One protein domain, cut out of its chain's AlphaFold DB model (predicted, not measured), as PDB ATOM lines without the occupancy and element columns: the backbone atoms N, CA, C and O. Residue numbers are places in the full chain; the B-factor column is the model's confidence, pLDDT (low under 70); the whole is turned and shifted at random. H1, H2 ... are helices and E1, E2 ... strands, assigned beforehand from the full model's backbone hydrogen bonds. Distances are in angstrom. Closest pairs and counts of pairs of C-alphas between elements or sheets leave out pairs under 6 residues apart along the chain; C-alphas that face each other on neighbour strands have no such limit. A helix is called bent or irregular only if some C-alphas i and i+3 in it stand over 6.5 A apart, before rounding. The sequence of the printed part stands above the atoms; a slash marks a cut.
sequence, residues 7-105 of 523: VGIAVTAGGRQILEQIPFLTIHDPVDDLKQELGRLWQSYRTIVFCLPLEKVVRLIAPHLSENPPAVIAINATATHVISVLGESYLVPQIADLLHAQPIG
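AT A GLANCE: This is residues 7 to 105 of the 523 residues of an uncharacterized protein of Cyanobacteria bacterium M5B4 (UniProt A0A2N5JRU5). One strongly twisted sheet of six strands makes the core, with two helices on each face: H2 and H3 cover one side, H1 and H4 the other, giving three layers. The helices run along the strands, and E3 lies nearest the middle. The printed part has 99 residues, with four named helices and six named strands in the order E1 H1 E2 H2 E3 H3 E4 E5 H4 E6. The sheet is mixed, in the order E2 E1 E3 E4 E5 E6, and the class is mixed, helices and strands. The whole is compact and rounded, with a radius of gyration of the C-alphas of 12.2 A and spans of 31 by 28 by 24 A.

HOW THE PARTS SIT: E3, residues 47 to 51, is parallel to E1, residues 7 to 10, with N 9 and O 49 2.8 A apart. E2, residues 26 to 28, is an edge strand parallel to E1, with N 8 and O 26 at 2.8 A. E4, residues 71 to 75, is parallel to E3, with N 50 and O 73 at 2.8 A. E5, residues 81 to 86, forms an antiparallel hairpin with E4 at 154 degrees, with N 74 and O 83 at 2.8 A. E6, residues 102 to 104, is the other edge strand, parallel to E5, with N 104 and O 82 at 2.8 A. H1, residues 13 to 20, is over E1 at a height over the sheet of 6.8 A; their closest C-alphas, Ala 10 and Arg 16, are 5.4 A apart. H4, residues 91 to 99, is on the same face, over E5 at 7.8 A. H2, residues 34 to 44, is on the opposite face, over E1 at 9.6 A. H3, residues 54 to 64, is on the same face as H2, over E4 at 9.3 A. H2 and H3 only just touch, with 3 pairs of C-alphas within 8 A, the closest Lys 35 and Leu 60 at 6.6 A, at a steep tilt of 64 degrees. E1 H1 E2, E3 H3 E4 and E5 H4 E6 are strand-helix-strand units, two parallel neighbour strands with a helix between them in the chain; E2 H2 E3 is a split one, with E1 between its strands; these crossovers are right-handed. Every O i to N i+4 pair is within hydrogen-bond range in H1 and H4, against 4 of 7 in H2 and 5 of 7 in H3.

IN THESE COORDINATES: E1 begins at C-alpha 7, (-7.600, 31.493, -13.203), and E6 ends at C-alpha 104, (-23.280, 20.042, -13.086). From first to last C-alpha, H3 measures 16.0 A, E5 15.4 A and H2 14.8 A. H3 is irregular, with C-alphas 60 and 63 7.0 A apart.

THE WHOLE: The C-alphas farthest apart, Ala 13 and Glu 67, are 33.4 A apart. The printed part has no cut; the link H3 to E4 is short, the others are tight. Mean pLDDT of the printed part is 82.4, with 13 residues under 70, among them 30 to 32 and 87 to 90.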
ATOM      1  N   VAL A   7      -8.165  31.325 -14.557       91.50
ATOM      2  CA  VAL A   7      -7.600  31.493 -13.203       91.50
ATOM      3  C   VAL A   7      -8.324  30.605 -12.194       91.50
ATOM      4  O   VAL A   7      -9.545  30.476 -12.242       91.50
ATOM      5  N   GLY A   8      -7.572  29.989 -11.284       92.50
ATOM      6  CA  GLY A   8      -8.087  29.222 -10.152       92.50
ATOM      7  C   GLY A   8      -8.001  30.022  -8.854       92.50
ATOM      8  O   GLY A   8      -6.960  30.605  -8.573       92.50
ATOM      9  N   ILE A   9      -9.062  30.036  -8.049       92.88
ATOM     10  CA  ILE A   9      -9.125  30.760  -6.775       92.88
ATOM     11  C   ILE A   9      -9.545  29.800  -5.662       92.88
ATOM     12  O   ILE A   9     -10.635  29.221  -5.693       92.88
ATOM     13  N   ALA A  10      -8.702  29.672  -4.640       88.44
ATOM     14  CA  ALA A  10      -9.007  28.952  -3.409       88.44
ATOM     15  C   ALA A  10      -8.674  29.821  -2.191       88.44
ATOM     16  O   ALA A  10      -7.713  30.579  -2.204       88.44
ATOM     17  N   VAL A  11      -9.460  29.689  -1.119       84.25
ATOM     18  CA  VAL A  11      -9.210  30.380   0.169       84.25
ATOM     19  C   VAL A  11      -8.784  29.420   1.282       84.25
ATOM     20  O   VAL A  11      -8.633  29.819   2.431       84.25
ATOM     21  N   THR A  12      -8.641  28.129   0.969       83.94
ATOM     22  CA  THR A  12      -8.224  27.094   1.923       83.94
ATOM     23  C   THR A  12      -7.103  26.257   1.322       83.94
ATOM     24  O   THR A  12      -7.067  26.060   0.109       83.94
ATOM     25  N   ALA A  13      -6.223  25.716   2.169       83.94
ATOM     26  CA  ALA A  13      -5.148  24.825   1.730       83.94
ATOM     27  C   ALA A  13      -5.685  23.568   1.015       83.94
ATOM     28  O   ALA A  13      -5.142  23.170  -0.010       83.94
ATOM     29  N   GLY A  14      -6.791  22.990   1.500       83.44
ATOM     30  CA  GLY A  14      -7.448  21.858   0.833       83.44
ATOM     31  C   GLY A  14      -8.005  22.230  -0.543       83.44
ATOM     32  O   GLY A  14      -7.801  21.506  -1.510       83.44
ATOM     33  N   GLY A  15      -8.630  23.406  -0.667       86.81
ATOM     34  CA  GLY A  15      -9.080  23.907  -1.966       86.81
ATOM     35  C   GLY A  15      -7.925  24.172  -2.933       86.81
ATOM     36  O   GLY A  15      -8.033  23.871  -4.117       86.81
ATOM     37  N   ARG A  16      -6.788  24.662  -2.428       88.12
ATOM     38  CA  ARG A  16      -5.572  24.846  -3.227       88.12
ATOM     39  C   ARG A  16      -5.051  23.515  -3.772       88.12
ATOM     40  O   ARG A  16      -4.808  23.426  -4.966       88.12
ATOM     41  N   GLN A  17      -4.969  22.478  -2.939       86.00
ATOM     42  CA  GLN A  17      -4.560  21.133  -3.371       86.00
ATOM     43  C   GLN A  17      -5.487  20.541  -4.442       86.00
ATOM     44  O   GLN A  17      -5.039  19.790  -5.305       86.00
ATOM     45  N   ILE A  18      -6.781  20.867  -4.402       88.50
ATOM     46  CA  ILE A  18      -7.724  20.486  -5.462       88.50
ATOM     47  C   ILE A  18      -7.393  21.234  -6.759       88.50
ATOM     48  O   ILE A  18      -7.321  20.616  -7.818       88.50
ATOM     49  N   LEU A  19      -7.150  22.546  -6.694       89.69
ATOM     50  CA  LEU A  19      -6.798  23.335  -7.878       89.69
ATOM     51  C   LEU A  19      -5.434  22.953  -8.472       89.69
ATOM     52  O   LEU A  19      -5.286  22.991  -9.689       89.69
ATOM     53  N   GLU A  20      -4.466  22.532  -7.654       86.94
ATOM     54  CA  GLU A  20      -3.145  22.046  -8.097       86.94
ATOM     55  C   GLU A  20      -3.237  20.775  -8.961       86.94
ATOM     56  O   GLU A  20      -2.343  20.505  -9.762       86.94
ATOM     57  N   GLN A  21      -4.343  20.029  -8.877       81.94
ATOM     58  CA  GLN A  21      -4.620  18.895  -9.767       81.94
ATOM     59  C   GLN A  21      -5.090  19.333 -11.166       81.94
ATOM     60  O   GLN A  21      -5.181  18.500 -12.068       81.94
ATOM     61  N   ILE A  22      -5.372  20.625 -11.378       82.69
ATOM     62  CA  ILE A  22      -5.857  21.178 -12.645       82.69
ATOM     63  C   ILE A  22      -4.725  21.987 -13.305       82.69
ATOM     64  O   ILE A  22      -4.550  23.176 -13.039       82.69
ATOM     65  N   PRO A  23      -3.946  21.378 -14.212       70.31
ATOM     66  CA  PRO A  23      -2.635  21.888 -14.633       70.31
ATOM     67  C   PRO A  23      -2.672  23.135 -15.515       70.31
ATOM     68  O   PRO A  23      -1.640  23.754 -15.753       70.31
ATOM     69  N   PHE A  24      -3.834  23.464 -16.075       75.50
ATOM     70  CA  PHE A  24      -4.014  24.638 -16.927       75.50
ATOM     71  C   PHE A  24      -4.520  25.860 -16.149       75.50
ATOM     72  O   PHE A  24      -4.737  26.907 -16.756       75.50
ATOM     73  N   LEU A  25      -4.721  25.747 -14.829       83.75
ATOM     74  CA  LEU A  25      -5.084  26.882 -13.991       83.75
ATOM     75  C   LEU A  25      -3.848  27.656 -13.561       83.75
ATOM     76  O   LEU A  25      -2.938  27.118 -12.934       83.75
ATOM     77  N   THR A  26      -3.871  28.965 -13.794       86.69
ATOM     78  CA  THR A  26      -3.062  29.873 -12.987       86.69
ATOM     79  C   THR A  26      -3.730  29.994 -11.623       86.69
ATOM     80  O   THR A  26      -4.807  30.578 -11.520       86.69
ATOM     81  N   ILE A  27      -3.137  29.411 -10.583       87.19
ATOM     82  CA  ILE A  27      -3.685  29.501  -9.225       87.19
ATOM     83  C   ILE A  27      -3.328  30.865  -8.648       87.19
ATOM     84  O   ILE A  27      -2.159  31.241  -8.601       87.19
ATOM     85  N   HIS A  28      -4.344  31.596  -8.210       84.19
ATOM     86  CA  HIS A  28      -4.188  32.843  -7.492       84.19
ATOM     87  C   HIS A  28      -4.517  32.634  -6.023       84.19
ATOM     88  O   HIS A  28      -5.630  32.245  -5.665       84.19
ATOM     89  N   ASP A  29      -3.537  32.944  -5.183       72.44
ATOM     90  CA  ASP A  29      -3.711  33.012  -3.741       72.44
ATOM     91  C   ASP A  29      -4.124  34.438  -3.364       72.44
ATOM     92  O   ASP A  29      -3.306  35.349  -3.531       72.44
ATOM     93  N   PRO A  30      -5.369  34.679  -2.924       66.06
ATOM     94  CA  PRO A  30      -5.764  35.999  -2.455       66.06
ATOM     95  C   PRO A  30      -5.058  36.293  -1.127       66.06
ATOM     96  O   PRO A  30      -5.153  35.502  -0.187       66.06
ATOM     97  N   VAL A  31      -4.329  37.411  -1.064       58.44
ATOM     98  CA  VAL A  31      -3.457  37.739   0.080       58.44
ATOM     99  C   VAL A  31      -4.237  38.433   1.201       58.44
ATOM    100  O   VAL A  31      -4.003  38.116   2.364       58.44
ATOM    101  N   ASP A  32      -5.209  39.297   0.865       61.72
ATOM    102  CA  ASP A  32      -5.928  40.122   1.853       61.72
ATOM    103  C   ASP A  32      -7.459  40.201   1.628       61.72
ATOM    104  O   ASP A  32      -8.224  39.730   2.472       61.72
ATOM    105  N   ASP A  33      -7.942  40.752   0.498       75.69
ATOM    106  CA  ASP A  33      -9.383  40.872   0.188       75.69
ATOM    107  C   ASP A  33      -9.726  40.388  -1.229       75.69
ATOM    108  O   ASP A  33      -9.619  41.114  -2.225       75.69
ATOM    109  N   LEU A  34     -10.237  39.158  -1.299       81.25
ATOM    110  CA  LEU A  34     -10.677  38.537  -2.545       81.25
ATOM    111  C   LEU A  34     -11.720  39.382  -3.298       81.25
ATOM    112  O   LEU A  34     -11.746  39.336  -4.523       81.25
ATOM    113  N   LYS A  35     -12.575  40.166  -2.622       79.00
ATOM    114  CA  LYS A  35     -13.577  40.999  -3.317       79.00
ATOM    115  C   LYS A  35     -12.932  42.126  -4.114       79.00
ATOM    116  O   LYS A  35     -13.395  42.442  -5.207       79.00
ATOM    117  N   GLN A  36     -11.884  42.736  -3.570       77.50
ATOM    118  CA  GLN A  36     -11.193  43.842  -4.224       77.50
ATOM    119  C   GLN A  36     -10.348  43.342  -5.403       77.50
ATOM    120  O   GLN A  36     -10.341  43.960  -6.468       77.50
ATOM    121  N   GLU A  37      -9.691  42.192  -5.242       84.75
ATOM    122  CA  GLU A  37      -8.893  41.563  -6.299       84.75
ATOM    123  C   GLU A  37      -9.758  40.980  -7.423       84.75
ATOM    124  O   GLU A  37      -9.382  41.065  -8.598       84.75
ATOM    125  N   LEU A  38     -10.944  40.452  -7.092       88.00
ATOM    126  CA  LEU A  38     -11.829  39.815  -8.064       88.00
ATOM    127  C   LEU A  38     -12.177  40.749  -9.222       88.00
ATOM    128  O   LEU A  38     -12.185  40.291 -10.356       88.00
ATOM    129  N   GLY A  39     -12.365  42.052  -8.985       85.50
ATOM    130  CA  GLY A  39     -12.647  43.015 -10.055       85.50
ATOM    131  C   GLY A  39     -11.567  43.060 -11.145       85.50
ATOM    132  O   GLY A  39     -11.888  43.131 -12.331       85.50
ATOM    133  N   ARG A  40     -10.285  42.950 -10.768       86.19
ATOM    134  CA  ARG A  40      -9.167  42.894 -11.724       86.19
ATOM    135  C   ARG A  40      -9.142  41.561 -12.468       86.19
ATOM    136  O   ARG A  40      -8.930  41.536 -13.682       86.19
ATOM    137  N   LEU A  41      -9.351  40.458 -11.752       88.50
ATOM    138  CA  LEU A  41      -9.363  39.113 -12.337       88.50
ATOM    139  C   LEU A  41     -10.526  38.938 -13.314       88.50
ATOM    140  O   LEU A  41     -10.340  38.375 -14.387       88.50
ATOM    141  N   TRP A  42     -11.679  39.515 -12.982       88.44
ATOM    142  CA  TRP A  42     -12.892  39.521 -13.795       88.44
ATOM    143  C   TRP A  42     -12.683  40.131 -15.182       88.44
ATOM    144  O   TRP A  42     -13.281  39.678 -16.149       88.44
ATOM    145  N   GLN A  43     -11.814  41.139 -15.290       84.69
ATOM    146  CA  GLN A  43     -11.484  41.796 -16.560       84.69
ATOM    147  C   GLN A  43     -10.314  41.132 -17.298       84.69
ATOM    148  O   GLN A  43     -10.163  41.315 -18.504       84.69
ATOM    149  N   SER A  44      -9.461  40.400 -16.578       83.00
ATOM    150  CA  SER A  44      -8.196  39.880 -17.111       83.00
ATOM    151  C   SER A  44      -8.291  38.445 -17.632       83.00
ATOM    152  O   SER A  44      -7.434  38.033 -18.411       83.00
ATOM    153  N   TYR A  45      -9.296  37.678 -17.202       85.44
ATOM    154  CA  TYR A  45      -9.442  36.258 -17.526       85.44
ATOM    155  C   TYR A  45     -10.775  35.973 -18.212       85.44
ATOM    156  O   TYR A  45     -11.777  36.616 -17.922       85.44
ATOM    157  N   ARG A  46     -10.792  34.970 -19.097       81.44
ATOM    158  CA  ARG A  46     -12.028  34.499 -19.744       81.44
ATOM    159  C   ARG A  46     -12.818  33.529 -18.874       81.44
ATOM    160  O   ARG A  46     -14.039  33.503 -18.978       81.44
ATOM    161  N   THR A  47     -12.133  32.769 -18.020       85.75
ATOM    162  CA  THR A  47     -12.764  31.812 -17.109       85.75
ATOM    163  C   THR A  47     -12.153  31.894 -15.712       85.75
ATOM    164  O   THR A  47     -10.934  31.971 -15.555       85.75
ATOM    165  N   ILE A  48     -12.998  31.833 -14.685       92.81
ATOM    166  CA  ILE A  48     -12.611  31.829 -13.272       92.81
ATOM    167  C   ILE A  48     -13.135  30.548 -12.620       92.81
ATOM    168  O   ILE A  48     -14.331  30.264 -12.657       92.81
ATOM    169  N   VAL A  49     -12.242  29.778 -12.005       93.88
ATOM    170  CA  VAL A  49     -12.553  28.521 -11.317       93.88
ATOM    171  C   VAL A  49     -12.382  28.714  -9.817       93.88
ATOM    172  O   VAL A  49     -11.275  28.901  -9.324       93.88
ATOM    173  N   PHE A  50     -13.475  28.650  -9.068       94.25
ATOM    174  CA  PHE A  50     -13.468  28.756  -7.614       94.25
ATOM    175  C   PHE A  50     -13.488  27.376  -6.964       94.25
ATOM    176  O   PHE A  50     -14.379  26.581  -7.243       94.25
ATOM    177  N   CYS A  51     -12.597  27.119  -6.009       92.69
ATOM    178  CA  CYS A  51     -12.757  26.013  -5.062       92.69
ATOM    179  C   CYS A  51     -13.350  26.549  -3.751       92.69
ATOM    180  O   CYS A  51     -12.649  26.762  -2.758       92.69
ATOM    181  N   LEU A  52     -14.649  26.863  -3.788       88.00
ATOM    182  CA  LEU A  52     -15.410  27.492  -2.706       88.00
ATOM    183  C   LEU A  52     -16.848  26.948  -2.667       88.00
ATOM    184  O   LEU A  52     -17.372  26.536  -3.702       88.00
ATOM    185  N   PRO A  53     -17.539  27.013  -1.512       87.88
ATOM    186  CA  PRO A  53     -18.980  26.783  -1.455       87.88
ATOM    187  C   PRO A  53     -19.738  27.662  -2.460       87.88
ATOM    188  O   PRO A  53     -19.499  28.870  -2.524       87.88
ATOM    189  N   LEU A  54     -20.676  27.068  -3.203       86.44
ATOM    190  CA  LEU A  54     -21.407  27.731  -4.291       86.44
ATOM    191  C   LEU A  54     -22.067  29.048  -3.849       86.44
ATOM    192  O   LEU A  54     -21.964  30.060  -4.533       86.44
ATOM    193  N   GLU A  55     -22.674  29.069  -2.664       87.12
ATOM    194  CA  GLU A  55     -23.282  30.266  -2.070       87.12
ATOM    195  C   GLU A  55     -22.302  31.444  -1.920       87.12
ATOM    196  O   GLU A  55     -22.688  32.603  -2.086       87.12
ATOM    197  N   LYS A  56     -21.023  31.164  -1.629       88.25
ATOM    198  CA  LYS A  56     -19.979  32.188  -1.540       88.25
ATOM    199  C   LYS A  56     -19.595  32.672  -2.927       88.25
ATOM    200  O   LYS A  56     -19.468  33.877  -3.105       88.25
ATOM    201  N   VAL A  57     -19.466  31.761  -3.894       91.06
ATOM    202  CA  VAL A  57     -19.183  32.109  -5.295       91.06
ATOM    203  C   VAL A  57     -20.253  33.056  -5.828       91.06
ATOM    204  O   VAL A  57     -19.923  34.154  -6.258       91.06
ATOM    205  N   VAL A  58     -21.536  32.702  -5.694       90.38
ATOM    206  CA  VAL A  58     -22.660  33.538  -6.157       90.38
ATOM    207  C   VAL A  58     -22.621  34.934  -5.525       90.38
ATOM    208  O   VAL A  58     -22.757  35.937  -6.221       90.38
ATOM    209  N   ARG A  59     -22.376  35.025  -4.211       89.69
ATOM    210  CA  ARG A  59     -22.266  36.315  -3.507       89.69
ATOM    211  C   ARG A  59     -21.059  37.143  -3.946       89.69
ATOM    212  O   ARG A  59     -21.142  38.368  -3.916       89.69
ATOM    213  N   LEU A  60     -19.945  36.495  -4.288       90.69
ATOM    214  CA  LEU A  60     -18.726  37.162  -4.746       90.69
ATOM    215  C   LEU A  60     -18.894  37.735  -6.151       90.69
ATOM    216  O   LEU A  60     -18.447  38.848  -6.393       90.69
ATOM    217  N   ILE A  61     -19.550  37.004  -7.053       92.25
ATOM    218  CA  ILE A  61     -19.671  37.412  -8.458       92.25
ATOM    219  C   ILE A  61     -20.831  38.376  -8.718       92.25
ATOM    220  O   ILE A  61     -20.756  39.162  -9.656       92.25
ATOM    221  N   ALA A  62     -21.888  38.351  -7.897       91.31
ATOM    222  CA  ALA A  62     -23.089  39.165  -8.109       91.31
ATOM    223  C   ALA A  62     -22.819  40.671  -8.350       91.31
ATOM    224  O   ALA A  62     -23.450  41.232  -9.243       91.31
ATOM    225  N   PRO A  63     -21.878  41.339  -7.646       90.31
ATOM    226  CA  PRO A  63     -21.561  42.750  -7.894       90.31
ATOM    227  C   PRO A  63     -20.834  43.031  -9.219       90.31
ATOM    228  O   PRO A  63     -20.731  44.189  -9.610       90.31
ATOM    229  N   HIS A  64     -20.299  42.004  -9.884       88.19
ATOM    230  CA  HIS A  64     -19.468  42.127 -11.088       88.19
ATOM    231  C   HIS A  64     -20.188  41.696 -12.373       88.19
ATOM    232  O   HIS A  64     -19.590  41.728 -13.449       88.19
ATOM    233  N   LEU A  65     -21.460  41.292 -12.284       86.31
ATOM    234  CA  LEU A  65     -22.244  40.890 -13.448       86.31
ATOM    235  C   LEU A  65     -22.343  42.047 -14.458       86.31
ATOM    236  O   LEU A  65     -22.744  43.160 -14.118       86.31
ATOM    237  N   SER A  66     -21.966  41.762 -15.700       79.31
ATOM    238  CA  SER A  66     -21.967  42.675 -16.847       79.31
ATOM    239  C   SER A  66     -22.609  41.980 -18.055       79.31
ATOM    240  O   SER A  66     -22.994  40.817 -17.952       79.31
ATOM    241  N   GLU A  67     -22.736  42.665 -19.197       65.31
ATOM    242  CA  GLU A  67     -23.299  42.060 -20.420       65.31
ATOM    243  C   GLU A  67     -22.469  40.876 -20.946       65.31
ATOM    244  O   GLU A  67     -23.040  39.917 -21.452       65.31
ATOM    245  N   ASN A  68     -21.141  40.913 -20.781       68.25
ATOM    246  CA  ASN A  68     -20.214  39.861 -21.214       68.25
ATOM    247  C   ASN A  68     -19.288  39.454 -20.054       68.25
ATOM    248  O   ASN A  68     -18.124  39.868 -20.024       68.25
ATOM    249  N   PRO A  69     -19.793  38.708 -19.058       82.44
ATOM    250  CA  PRO A  69     -18.983  38.275 -17.932       82.44
ATOM    251  C   PRO A  69     -18.061  37.105 -18.333       82.44
ATOM    252  O   PRO A  69     -18.378  36.361 -19.264       82.44
ATOM    253  N   PRO A  70     -16.935  36.895 -17.628       85.94
ATOM    254  CA  PRO A  70     -16.173  35.662 -17.744       85.94
ATOM    255  C   PRO A  70     -17.023  34.455 -17.335       85.94
ATOM    256  O   PRO A  70     -17.937  34.564 -16.511       85.94
ATOM    257  N   ALA A  71     -16.673  33.282 -17.858       84.69
ATOM    258  CA  ALA A  71     -17.265  32.043 -17.387       84.69
ATOM    259  C   ALA A  71     -16.820  31.757 -15.943       84.69
ATOM    260  O   ALA A  71     -15.658  31.955 -15.583       84.69
ATOM    261  N   VAL A  72     -17.729  31.267 -15.106       91.38
ATOM    262  CA  VAL A  72     -17.480  30.972 -13.694       91.38
ATOM    263  C   VAL A  72     -17.795  29.515 -13.412       91.38
ATOM    264  O   VAL A  72     -18.919  29.062 -13.616       91.38
ATOM    265  N   ILE A  73     -16.807  28.806 -12.877       92.38
ATOM    266  CA  ILE A  73     -16.913  27.409 -12.460       92.38
ATOM    267  C   ILE A  73     -16.715  27.336 -10.948       92.38
ATOM    268  O   ILE A  73     -15.822  27.987 -10.411       92.38
ATOM    269  N   ALA A  74     -17.513  26.527 -10.257       93.19
ATOM    270  CA  ALA A  74     -17.333  26.223  -8.842       93.19
ATOM    271  C   ALA A  74     -17.042  24.734  -8.634       93.19
ATOM    272  O   ALA A  74     -17.769  23.874  -9.119       93.19
ATOM    273  N   ILE A  75     -16.004  24.433  -7.864       93.88
ATOM    274  CA  ILE A  75     -15.650  23.092  -7.404       93.88
ATOM    275  C   ILE A  75     -15.970  23.032  -5.916       93.88
ATOM    276  O   ILE A  75     -15.536  23.892  -5.141       93.88
ATOM    277  N   ASN A  76     -16.740  22.029  -5.503       85.88
ATOM    278  CA  ASN A  76     -17.055  21.872  -4.090       85.88
ATOM    279  C   ASN A  76     -15.824  21.412  -3.282       85.88
ATOM    280  O   ASN A  76     -14.858  20.879  -3.819       85.88
ATOM    281  N   ALA A  77     -15.860  21.598  -1.960       81.62
ATOM    282  CA  ALA A  77     -14.699  21.353  -1.094       81.62
ATOM    283  C   ALA A  77     -14.202  19.892  -1.074       81.62
ATOM    284  O   ALA A  77     -13.082  19.643  -0.647       81.62
ATOM    285  N   THR A  78     -15.026  18.932  -1.507       82.31
ATOM    286  CA  THR A  78     -14.659  17.509  -1.597       82.31
ATOM    287  C   THR A  78     -14.241  17.079  -3.002       82.31
ATOM    288  O   THR A  78     -14.004  15.895  -3.203       82.31
ATOM    289  N   ALA A  79     -14.177  18.007  -3.967       85.75
ATOM    290  CA  ALA A  79     -13.896  17.723  -5.376       85.75
ATOM    291  C   ALA A  79     -14.797  16.630  -5.982       85.75
ATOM    292  O   ALA A  79     -14.388  15.901  -6.873       85.75
ATOM    293  N   THR A  80     -16.036  16.513  -5.505       85.44
ATOM    294  CA  THR A  80     -17.019  15.544  -6.023       85.44
ATOM    295  C   THR A  80     -17.924  16.149  -7.085       85.44
ATOM    296  O   THR A  80     -18.554  15.406  -7.829       85.44
ATOM    297  N   HIS A  81     -17.995  17.482  -7.173       85.50
ATOM    298  CA  HIS A  81     -18.819  18.185  -8.151       85.50
ATOM    299  C   HIS A  81     -18.084  19.386  -8.745       85.50
ATOM    300  O   HIS A  81     -17.445  20.150  -8.014       85.50
ATOM    301  N   VAL A  82     -18.242  19.575 -10.055       89.19
ATOM    302  CA  VAL A  82     -17.763  20.745 -10.803       89.19
ATOM    303  C   VAL A  82     -18.967  21.390 -11.467       89.19
ATOM    304  O   VAL A  82     -19.661  20.760 -12.254       89.19
ATOM    305  N   ILE A  83     -19.246  22.637 -11.114       87.81
ATOM    306  CA  ILE A  83     -20.519  23.298 -11.379       87.81
ATOM    307  C   ILE A  83     -20.267  24.497 -12.291       87.81
ATOM    308  O   ILE A  83     -19.487  25.375 -11.920       87.81
ATOM    309  N   SER A  84     -20.940  24.575 -13.440       87.12
ATOM    310  CA  SER A  84     -21.020  25.832 -14.192       87.12
ATOM    311  C   SER A  84     -21.951  26.792 -13.457       87.12
ATOM    312  O   SER A  84     -23.120  26.479 -13.236       87.12
ATOM    313  N   VAL A  85     -21.431  27.938 -13.023       86.69
ATOM    314  CA  VAL A  85     -22.181  28.935 -12.239       86.69
ATOM    315  C   VAL A  85     -22.647  30.094 -13.112       86.69
ATOM    316  O   VAL A  85     -23.754  30.592 -12.927       86.69
ATOM    317  N   LEU A  86     -21.801  30.542 -14.040       81.88
ATOM    318  CA  LEU A  86     -22.092  31.651 -14.945       81.88
ATOM    319  C   LEU A  86     -21.400  31.409 -16.284       81.88
ATOM    320  O   LEU A  86     -20.211  31.103 -16.301       81.88
ATOM    321  N   GLY A  87     -22.122  31.596 -17.387       65.00
ATOM    322  CA  GLY A  87     -21.608  31.333 -18.731       65.00
ATOM    323  C   GLY A  87     -21.435  29.840 -19.023       65.00
ATOM    324  O   GLY A  87     -21.235  29.019 -18.126       65.00
ATOM    325  N   GLU A  88     -21.528  29.470 -20.295       58.34
ATOM    326  CA  GLU A  88     -21.192  28.115 -20.725       58.34
ATOM    327  C   GLU A  88     -19.669  27.960 -20.733       58.34
ATOM    328  O   GLU A  88     -18.943  28.783 -21.295       58.34
ATOM    329  N   SER A  89     -19.164  26.902 -20.098       64.56
ATOM    330  CA  SER A  89     -17.739  26.594 -20.120       64.56
ATOM    331  C   SER A  89     -17.502  25.138 -20.466       64.56
ATOM    332  O   SER A  89     -17.776  24.231 -19.678       64.56
ATOM    333  N   TYR A  90     -16.874  24.927 -21.622       62.94
ATOM    334  CA  TYR A  90     -16.392  23.621 -22.073       62.94
ATOM    335  C   TYR A  90     -15.368  22.989 -21.110       62.94
ATOM    336  O   TYR A  90     -15.012  21.821 -21.267       62.94
ATOM    337  N   LEU A  91     -14.870  23.750 -20.127       72.25
ATOM    338  CA  LEU A  91     -13.926  23.275 -19.122       72.25
ATOM    339  C   LEU A  91     -14.598  22.494 -17.994       72.25
ATOM    340  O   LEU A  91     -13.905  21.737 -17.325       72.25
ATOM    341  N   VAL A  92     -15.911  22.635 -17.765       77.69
ATOM    342  CA  VAL A  92     -16.579  21.934 -16.652       77.69
ATOM    343  C   VAL A  92     -16.438  20.413 -16.779       77.69
ATOM    344  O   VAL A  92     -15.972  19.812 -15.810       77.69
ATOM    345  N   PRO A  93     -16.713  19.776 -17.939       67.81
ATOM    346  CA  PRO A  93     -16.463  18.345 -18.097       67.81
ATOM    347  C   PRO A  93     -14.981  17.985 -17.956       67.81
ATOM    348  O   PRO A  93     -14.643  17.033 -17.269       67.81
ATOM    349  N   GLN A  94     -14.077  18.796 -18.517       69.69
ATOM    350  CA  GLN A  94     -12.634  18.524 -18.462       69.69
ATOM    351  C   GLN A  94     -12.085  18.552 -17.029       69.69
ATOM    352  O   GLN A  94     -11.268  17.713 -16.651       69.69
ATOM    353  N   ILE A  95     -12.519  19.526 -16.227       80.19
ATOM    354  CA  ILE A  95     -12.161  19.631 -14.811       80.19
ATOM    355  C   ILE A  95     -12.815  18.493 -14.024       80.19
ATOM    356  O   ILE A  95     -12.172  17.921 -13.146       80.19
ATOM    357  N   ALA A  96     -14.062  18.138 -14.347       79.56
ATOM    358  CA  ALA A  96     -14.753  17.027 -13.706       79.56
ATOM    359  C   ALA A  96     -14.013  15.699 -13.924       79.56
ATOM    360  O   ALA A  96     -13.741  14.990 -12.957       79.56
ATOM    361  N   ASP A  97     -13.573  15.428 -15.153       68.50
ATOM    362  CA  ASP A  97     -12.794  14.236 -15.496       68.50
ATOM    363  C   ASP A  97     -11.452  14.176 -14.755       68.50
ATOM    364  O   ASP A  97     -11.048  13.114 -14.273       68.50
ATOM    365  N   LEU A  98     -10.748  15.310 -14.633       73.75
ATOM    366  CA  LEU A  98      -9.485  15.378 -13.886       73.75
ATOM    367  C   LEU A  98      -9.667  14.980 -12.428       73.75
ATOM    368  O   LEU A  98      -8.860  14.213 -11.901       73.75
ATOM    369  N   LEU A  99     -10.723  15.508 -11.813       81.81
ATOM    370  CA  LEU A  99     -11.003  15.370 -10.391       81.81
ATOM    371  C   LEU A  99     -11.825  14.121 -10.044       81.81
ATOM    372  O   LEU A  99     -12.078  13.890  -8.867       81.81
ATOM    373  N   HIS A 100     -12.242  13.321 -11.033       72.81
ATOM    374  CA  HIS A 100     -13.237  12.253 -10.853       72.81
ATOM    375  C   HIS A 100     -14.546  12.749 -10.217       72.81
ATOM    376  O   HIS A 100     -15.166  12.074  -9.391       72.81
ATOM    377  N   ALA A 101     -14.956  13.951 -10.598       80.50
ATOM    378  CA  ALA A 101     -16.134  14.627 -10.096       80.50
ATOM    379  C   ALA A 101     -17.309  14.500 -11.074       80.50
ATOM    380  O   ALA A 101     -17.139  14.203 -12.253       80.50
ATOM    381  N   GLN A 102     -18.515  14.785 -10.594       73.12
ATOM    382  CA  GLN A 102     -19.703  14.923 -11.431       73.12
ATOM    383  C   GLN A 102     -19.801  16.358 -11.985       73.12
ATOM    384  O   GLN A 102     -19.801  17.311 -11.195       73.12
ATOM    385  N   PRO A 103     -19.899  16.554 -13.312       79.31
ATOM    386  CA  PRO A 103     -20.182  17.865 -13.881       79.31
ATOM    387  C   PRO A 103     -21.660  18.239 -13.662       79.31
ATOM    388  O   PRO A 103     -22.556  17.425 -13.865       79.31
ATOM    389  N   ILE A 104     -21.931  19.485 -13.268       76.25
ATOM    390  CA  ILE A 104     -23.280  20.042 -13.086       76.25
ATOM    391  C   ILE A 104     -23.392  21.334 -13.891       76.25
ATOM    392  O   ILE A 104     -22.548  22.219 -13.765       76.25
ATOM    393  N   GLY A 105     -24.443  21.467 -14.702       62.22
ATOM    394  CA  GLY A 105     -24.642  22.660 -15.536       62.22
ATOM    395  C   GLY A 105     -23.555  22.844 -16.599       62.22
ATOM    396  O   GLY A 105     -23.425  23.926 -17.160       62.22
TER     397      GLY A 105